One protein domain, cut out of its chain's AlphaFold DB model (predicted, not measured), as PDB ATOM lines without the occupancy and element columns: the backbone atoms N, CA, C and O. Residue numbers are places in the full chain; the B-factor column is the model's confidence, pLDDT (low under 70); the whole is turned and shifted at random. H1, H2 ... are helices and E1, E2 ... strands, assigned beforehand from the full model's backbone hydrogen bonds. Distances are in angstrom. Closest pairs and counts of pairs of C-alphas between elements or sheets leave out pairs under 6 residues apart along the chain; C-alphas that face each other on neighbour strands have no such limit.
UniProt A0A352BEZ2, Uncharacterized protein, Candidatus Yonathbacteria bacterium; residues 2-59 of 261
ATOM      1  N   LYS A   2      29.608 102.739  44.337       80.38
ATOM      2  CA  LYS A   2      30.596 101.687  44.637       80.38
ATOM      3  C   LYS A   2      29.878 100.507  45.281       80.38
ATOM      4  O   LYS A   2      29.249 100.669  46.327       80.38
ATOM      5  N   GLU A   3      29.974  99.361  44.626       87.19
ATOM      6  CA  GLU A   3      29.462  98.085  45.110       87.19
ATOM      7  C   GLU A   3      30.624  97.239  45.621       87.19
ATOM      8  O   GLU A   3      31.703  97.218  45.027       87.19
ATOM      9  N   TYR A   4      30.392  96.549  46.731       88.31
ATOM     10  CA  TYR A   4      31.361  95.677  47.377       88.31
ATOM     11  C   TYR A   4      30.749  94.293  47.519       88.31
ATOM     12  O   TYR A   4      29.581  94.173  47.883       88.31
ATOM     13  N   ARG A   5      31.531  93.252  47.248       90.19
ATOM     14  CA  ARG A   5      31.096  91.866  47.428       90.19
ATOM     15  C   ARG A   5      31.753  91.284  48.662       90.19
ATOM     16  O   ARG A   5      32.965  91.406  48.829       90.19
ATOM     17  N   LEU A   6      30.947  90.675  49.517       89.56
ATOM     18  CA  LEU A   6      31.381  90.109  50.783       89.56
ATOM     19  C   LEU A   6      30.839  88.690  50.900       89.56
ATOM     20  O   LEU A   6      29.648  88.464  50.704       89.56
ATOM     21  N   LYS A   7      31.711  87.738  51.231       87.69
ATOM     22  CA  LYS A   7      31.312  86.357  51.493       87.69
ATOM     23  C   LYS A   7      31.273  86.127  53.000       87.69
ATOM     24  O   LYS A   7      32.310  86.257  53.640       87.69
ATOM     25  N   ALA A   8      30.102  85.810  53.542       81.38
ATOM     26  CA  ALA A   8      29.877  85.579  54.969       81.38
ATOM     27  C   ALA A   8      28.902  84.406  55.156       81.38
ATOM     28  O   ALA A   8      27.958  84.265  54.378       81.38
ATOM     29  N   TRP A   9      29.131  83.545  56.152       76.69
ATOM     30  CA  TRP A   9      28.304  82.342  56.400       76.69
ATOM     31  C   TRP A   9      28.091  81.440  55.166       76.69
ATOM     32  O   TRP A   9      27.025  80.859  54.977       76.69
ATOM     33  N   GLY A  10      29.098  81.343  54.294       77.06
ATOM     34  CA  GLY A  10      29.027  80.537  53.069       77.06
ATOM     35  C   GLY A  10      28.230  81.163  51.915       77.06
ATOM     36  O   GLY A  10      28.231  80.604  50.818       77.06
ATOM     37  N   GLU A  11      27.622  82.335  52.112       82.12
ATOM     38  CA  GLU A  11      26.843  83.062  51.104       82.12
ATOM     39  C   GLU A  11      27.564  84.336  50.635       82.12
ATOM     40  O   GLU A  11      28.383  84.907  51.355       82.12
ATOM     41  N   GLU A  12      27.288  84.776  49.404       88.69
ATOM     42  CA  GLU A  12      27.833  86.011  48.825       88.69
ATOM     43  C   GLU A  12      26.775  87.121  48.860       88.69
ATOM     44  O   GLU A  12      25.644  86.940  48.396       88.69
ATOM     45  N   PHE A  13      27.161  88.277  49.394       90.69
ATOM     46  CA  PHE A  13      26.320  89.459  49.541       90.69
ATOM     47  C   PHE A  13      26.929  90.649  48.808       90.69
ATOM     48  O   PHE A  13      28.146  90.850  48.816       90.69
ATOM     49  N   THR A  14      26.072  91.472  48.208       93.06
ATOM     50  CA  THR A  14      26.476  92.743  47.596       93.06
ATOM     51  C   THR A  14      26.064  93.901  48.497       93.06
ATOM     52  O   THR A  14      24.898  94.025  48.876       93.06
ATOM     53  N   LEU A  15      27.029  94.752  48.840       91.62
ATOM     54  CA  LEU A  15      26.881  95.913  49.710       91.62
ATOM     55  C   LEU A  15      27.034  97.192  48.892       91.62
ATOM     56  O   LEU A  15      27.965  97.323  48.094       91.62
ATOM     57  N   ASN A  16      26.153  98.163  49.117       88.31
ATOM     58  CA  ASN A  16      26.166  99.419  48.371       88.31
ATOM     59  C   ASN A  16      26.625 100.601  49.242       88.31
ATOM     60  O   ASN A  16      25.979 100.946  50.235       88.31
ATOM     61  N   ASN A  17      27.709 101.287  48.866       81.81
ATOM     62  CA  ASN A  17      28.201 102.435  49.636       81.81
ATOM     63  C   ASN A  17      27.641 103.790  49.168       81.81
ATOM     64  O   ASN A  17      28.390 104.718  48.872       81.81
ATOM     65  N   ASN A  18      26.317 103.930  49.119       72.69
ATOM     66  CA  ASN A  18      25.674 105.194  48.729       72.69
ATOM     67  C   ASN A  18      25.651 106.275  49.815       72.69
ATOM     68  O   ASN A  18      25.318 107.419  49.526       72.69
ATOM     69  N   SER A  19      25.971 105.937  51.063       77.12
ATOM     70  CA  SER A  19      25.764 106.841  52.206       77.12
ATOM     71  C   SER A  19      26.865 106.750  53.268       77.12
ATOM     72  O   SER A  19      26.582 106.897  54.463       77.12
ATOM     73  N   GLY A  20      28.090 106.388  52.865       85.94
ATOM     74  CA  GLY A  20      29.239 106.213  53.768       85.94
ATOM     75  C   GLY A  20      29.006 105.179  54.878       85.94
ATOM     76  O   GLY A  20      29.631 105.229  55.932       85.94
ATOM     77  N   LYS A  21      28.023 104.282  54.708       89.06
ATOM     78  CA  LYS A  21      27.688 103.241  55.698       89.06
ATOM     79  C   LYS A  21      28.741 102.144  55.708       89.06
ATOM     80  O   LYS A  21      28.977 101.552  56.749       89.06
ATOM     81  N   PHE A  22      29.380 101.910  54.563       89.94
ATOM     82  CA  PHE A  22      30.478 100.961  54.453       89.94
ATOM     83  C   PHE A  22      31.680 101.441  55.269       89.94
ATOM     84  O   PHE A  22      32.222 100.684  56.063       89.94
ATOM     85  N   ASP A  23      32.029 102.721  55.143       89.56
ATOM     86  CA  ASP A  23      33.161 103.312  55.862       89.56
ATOM     87  C   ASP A  23      32.900 103.360  57.376       89.56
ATOM     88  O   ASP A  23      33.786 103.067  58.173       89.56
ATOM     89  N   ARG A  24      31.655 103.640  57.787       89.19
ATOM     90  CA  ARG A  24      31.237 103.557  59.198       89.19
ATOM     91  C   ARG A  24      31.274 102.134  59.746       89.19
ATOM     92  O   ARG A  24      31.735 101.939  60.866       89.19
ATOM     93  N   ALA A  25      30.824 101.153  58.962       89.56
ATOM     94  CA  ALA A  25      30.935  99.746  59.327       89.56
ATOM     95  C   ALA A  25      32.404  99.357  59.515       89.56
ATOM     96  O   ALA A  25      32.734  98.808  60.558       89.56
ATOM     97  N   ALA A  26      33.282  99.736  58.577       88.88
ATOM     98  CA  ALA A  26      34.725  99.502  58.653       88.88
ATOM     99  C   ALA A  26      35.363 100.124  59.904       88.88
ATOM    100  O   ALA A  26      36.150  99.469  60.580       88.88
ATOM    101  N   GLN A  27      34.992 101.362  60.243       91.62
ATOM    102  CA  GLN A  27      35.482 102.038  61.447       91.62
ATOM    103  C   GLN A  27      35.014 101.368  62.745       91.62
ATOM    104  O   GLN A  27      35.774 101.336  63.708       91.62
ATOM    105  N   GLU A  28      33.787 100.839  62.789       88.62
ATOM    106  CA  GLU A  28      33.260 100.172  63.987       88.62
ATOM    107  C   GLU A  28      33.962  98.837  64.265       88.62
ATOM    108  O   GLU A  28      34.264  98.521  65.415       88.62
ATOM    109  N   VAL A  29      34.223  98.050  63.221       85.69
ATOM    110  CA  VAL A  29      34.759  96.686  63.360       85.69
ATOM    111  C   VAL A  29      36.287  96.616  63.260       85.69
ATOM    112  O   VAL A  29      36.890  95.665  63.759       85.69
ATOM    113  N   GLY A  30      36.916  97.629  62.659       84.50
ATOM    114  CA  GLY A  30      38.359  97.721  62.447       84.50
ATOM    115  C   GLY A  30      38.890  96.840  61.309       84.50
ATOM    116  O   GLY A  30      38.203  95.969  60.776       84.50
ATOM    117  N   ASP A  31      40.164  97.036  60.961       77.12
ATOM    118  CA  ASP A  31      40.808  96.436  59.776       77.12
ATOM    119  C   ASP A  31      40.952  94.902  59.818       77.12
ATOM    120  O   ASP A  31      41.276  94.276  58.810       77.12
ATOM    121  N   LYS A  32      40.736  94.279  60.983       77.00
ATOM    122  CA  LYS A  32      40.854  92.824  61.196       77.00
ATOM    123  C   LYS A  32      39.507  92.125  61.393       77.00
ATOM    124  O   LYS A  32      39.473  90.994  61.873       77.00
ATOM    125  N   ALA A  33      38.405  92.795  61.081       78.75
ATOM    126  CA  ALA A  33      37.086  92.215  61.258       78.75
ATOM    127  C   ALA A  33      36.848  91.019  60.336       78.75
ATOM    128  O   ALA A  33      37.228  91.028  59.163       78.75
ATOM    129  N   THR A  34      36.164  90.005  60.862       83.44
ATOM    130  CA  THR A  34      35.645  88.926  60.026       83.44
ATOM    131  C   THR A  34      34.547  89.464  59.101       83.44
ATOM    132  O   THR A  34      33.858  90.431  59.457       83.44
ATOM    133  N   PRO A  35      34.342  88.854  57.921       85.31
ATOM    134  CA  PRO A  35      33.242  89.213  57.028       85.31
ATOM    135  C   PRO A  35      31.876  89.236  57.730       85.31
ATOM    136  O   PRO A  35      31.073  90.133  57.497       85.31
ATOM    137  N   GLU A  36      31.631  88.304  58.648       85.44
ATOM    138  CA  GLU A  36      30.407  88.207  59.446       85.44
ATOM    139  C   GLU A  36      30.230  89.412  60.383       85.44
ATOM    140  O   GLU A  36      29.143  89.989  60.454       85.44
ATOM    141  N   ALA A  37      31.306  89.833  61.059       84.94
ATOM    142  CA  ALA A  37      31.296  91.001  61.938       84.94
ATOM    143  C   ALA A  37      31.060  92.294  61.149       84.94
ATOM    144  O   ALA A  37      30.262  93.144  61.551       84.94
ATOM    145  N   PHE A  38      31.721  92.419  59.995       89.75
ATOM    146  CA  PHE A  38      31.548  93.557  59.099       89.75
ATOM    147  C   PHE A  38      30.115  93.636  58.563       89.75
ATOM    148  O   PHE A  38      29.507  94.707  58.579       89.75
ATOM    149  N   LEU A  39      29.553  92.504  58.124       90.38
ATOM    150  CA  LEU A  39      28.190  92.429  57.605       90.38
ATOM    151  C   LEU A  39      27.161  92.819  58.675       90.38
ATOM    152  O   LEU A  39      26.252  93.592  58.386       90.38
ATOM    153  N   ALA A  40      27.346  92.364  59.916       90.00
ATOM    154  CA  ALA A  40      26.500  92.726  61.050       90.00
ATOM    155  C   ALA A  40      26.570  94.221  61.408       90.00
ATOM    156  O   ALA A  40      25.540  94.839  61.685       90.00
ATOM    157  N   ALA A  41      27.759  94.831  61.371       90.56
ATOM    158  CA  ALA A  41      27.913  96.269  61.600       90.56
ATOM    159  C   ALA A  41      27.308  97.099  60.457       90.56
ATOM    160  O   ALA A  41      26.623  98.096  60.686       90.56
ATOM    161  N   TYR A  42      27.496  96.668  59.211       90.62
ATOM    162  CA  TYR A  42      26.887  97.317  58.053       90.62
ATOM    163  C   TYR A  42      25.351  97.237  58.087       90.62
ATOM    164  O   TYR A  42      24.668  98.219  57.784       90.62
ATOM    165  N   ASP A  43      24.813  96.101  58.533       91.31
ATOM    166  CA  ASP A  43      23.388  95.879  58.774       91.31
ATOM    167  C   ASP A  43      22.834  96.775  59.898       91.31
ATOM    168  O   ASP A  43      21.817  97.450  59.721       91.31
ATOM    169  N   LYS A  44      23.573  96.907  61.009       90.88
ATOM    170  CA  LYS A  44      23.269  97.832  62.120       90.88
ATOM    171  C   LYS A  44      23.141  99.288  61.657       90.88
ATOM    172  O   LYS A  44      22.296 100.029  62.159       90.88
ATOM    173  N   PHE A  45      23.929  99.713  60.668       90.69
ATOM    174  CA  PHE A  45      23.812 101.047  60.059       90.69
ATOM    175  C   PHE A  45      22.706 101.159  58.995       90.69
ATOM    176  O   PHE A  45      22.650 102.151  58.253       90.69
ATOM    177  N   ALA A  46      21.821 100.165  58.909       88.75
ATOM    178  CA  ALA A  46      20.774 100.044  57.904       88.75
ATOM    179  C   ALA A  46      21.333 100.105  56.472       88.75
ATOM    180  O   ALA A  46      20.787 100.805  55.606       88.75
ATOM    181  N   GLY A  47      22.475  99.453  56.239       88.25
ATOM    182  CA  GLY A  47      23.092  99.299  54.925       88.25
ATOM    183  C   GLY A  47      22.165  98.621  53.916       88.25
ATOM    184  O   GLY A  47      21.230  97.920  54.286       88.25
ATOM    185  N   LEU A  48      22.384  98.861  52.621       90.69
ATOM    186  CA  LEU A  48      21.650  98.136  51.585       90.69
ATOM    187  C   LEU A  48      22.414  96.851  51.277       90.69
ATOM    188  O   LEU A  48      23.488  96.907  50.676       90.69
ATOM    189  N   ILE A  49      21.846  95.725  51.698       92.00
ATOM    190  CA  ILE A  49      22.410  94.390  51.507       92.00
ATOM    191  C   ILE A  49      21.557  93.656  50.478       92.00
ATOM    192  O   ILE A  49      20.339  93.551  50.635       92.00
ATOM    193  N   LEU A  50      22.195  93.161  49.421       92.31
ATOM    194  CA  LEU A  50      21.562  92.324  48.408       92.31
ATOM    195  C   LEU A  50      22.106  90.900  48.511       92.31
ATOM    196  O   LEU A  50      23.311  90.704  48.678       92.31
ATOM    197  N   ASN A  51      21.223  89.914  48.393       90.94
ATOM    198  CA  ASN A  51      21.616  88.514  48.289       90.94
ATOM    199  C   ASN A  51      22.185  88.198  46.887       90.94
ATOM    200  O   ASN A  51      22.194  89.047  45.994       90.94
ATOM    201  N   LYS A  52      22.607  86.947  46.675       88.00
ATOM    202  CA  LYS A  52      23.105  86.445  45.379       88.00
ATOM    203  C   LYS A  52      22.141  86.632  44.194       88.00
ATOM    204  O   LYS A  52      22.590  86.712  43.058       88.00
ATOM    205  N   ASP A  53      20.836  86.720  44.457       89.81
ATOM    206  CA  ASP A  53      19.792  86.919  43.443       89.81
ATOM    207  C   ASP A  53      19.489  88.412  43.206       89.81
ATOM    208  O   ASP A  53      18.534  88.752  42.507       89.81
ATOM    209  N   GLY A  54      20.247  89.318  43.835       87.44
ATOM    210  CA  GLY A  54      20.032  90.765  43.773       87.44
ATOM    211  C   GLY A  54      18.833  91.259  44.593       87.44
ATOM    212  O   GLY A  54      18.452  92.425  44.482       87.44
ATOM    213  N   LYS A  55      18.222  90.406  45.423       91.50
ATOM    214  CA  LYS A  55      17.097  90.779  46.288       91.50
ATOM    215  C   LYS A  55      17.599  91.430  47.567       91.50
ATOM    216  O   LYS A  55      18.539  90.945  48.194       91.50
ATOM    217  N   LYS A  56      16.925  92.504  47.976       91.56
ATOM    218  CA  LYS A  56      17.206  93.185  49.239       91.56
ATOM    219  C   LYS A  56      16.920  92.257  50.418       91.56
ATOM    220  O   LYS A  56      15.824  91.711  50.521       91.56
ATOM    221  N   VAL A  57      17.899  92.137  51.306       89.25
ATOM    222  CA  VAL A  57      17.754  91.470  52.600       89.25
ATOM    223  C   VAL A  57      17.183  92.466  53.611       89.25
ATOM    224  O   VAL A  57      17.464  93.665  53.545       89.25
ATOM    225  N   GLU A  58      16.328  91.986  54.510       89.25
ATOM    226  CA  GLU A  58      15.774  92.797  55.593       89.25
ATOM    227  C   GLU A  58      16.867  93.189  56.594       89.25
ATOM    228  O   GLU A  58      17.726  92.381  56.948       89.25
ATOM    229  N   ASN A  59      16.831  94.448  57.035       86.88
ATOM    230  CA  ASN A  59      17.847  94.981  57.931       86.88
ATOM    231  C   ASN A  59      17.631  94.476  59.368       86.88
ATOM    232  O   ASN A  59      16.498  94.401  59.839       86.88
TER     233      ASN A  59
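What this domain is: This is residues 2 to 59 of the 261 residues of an uncharacterized protein of Candidatus Yonathbacteria bacterium (UniProt A0A352BEZ2). A small sheet of three strands, the hairpin E1 and E2 with short E3 beside E2, has H2 packed over one face. H1 crosses H2 steeply and only grazes the sheet, while residues 51 to 59 fold back past E3. The 58 printed residues hold E1, E2, H1, H2 and E3 along the chain; the sheet's order is E1, E2, E3, antiparallel throughout, and the class is mixed helices and strands. The whole is compact, with a radius of gyration of the C-alphas of 10.3 A, and rounded, spanning 29 by 25 by 19 A.

Where its parts are: E1, residues 3 to 8, begins with C-alpha 3 at (29.462, 98.085, 45.110) and is 15.9 A long. E2, residues 11 to 16, is 16.6 A long. E3, residues 48 to 50, is 6.6 A long and ends with C-alpha 50 at (21.562, 92.324, 48.408). H2, residues 35 to 44, measures 14.1 A, and H1, residues 21 to 29, measures 12.3 A.

How they stand to each other: E1 and E2 are antiparallel at 152 degrees, with N 6 and O 13 at 2.9 A. E2 and E3 are antiparallel at 145 degrees, with N 14 and O 50 at 2.9 A. Edge strands E1 and E3 are apart. H2 is on the sheet at a height of 8.2 A; its closest C-alphas to E1 are Glu 36 and Ala 8, 5.2 A apart. H1 and H2 touch, closest at the C-alphas of Ala 25 and Tyr 42, 4.9 A, at a steep tilt of 60 degrees, opposite ways. H1 only grazes the sheet, with residues 21 to 22. In H1 and H2 every O i to N i+4 pair is within hydrogen-bond range.

The domain as a whole: The C-alphas farthest apart, Gly 30 and Asp 53, are 28.7 A apart. The printed part has no cut, and the four links are tight. Mean pLDDT of the printed part is 87.1; no printed residue is under 70.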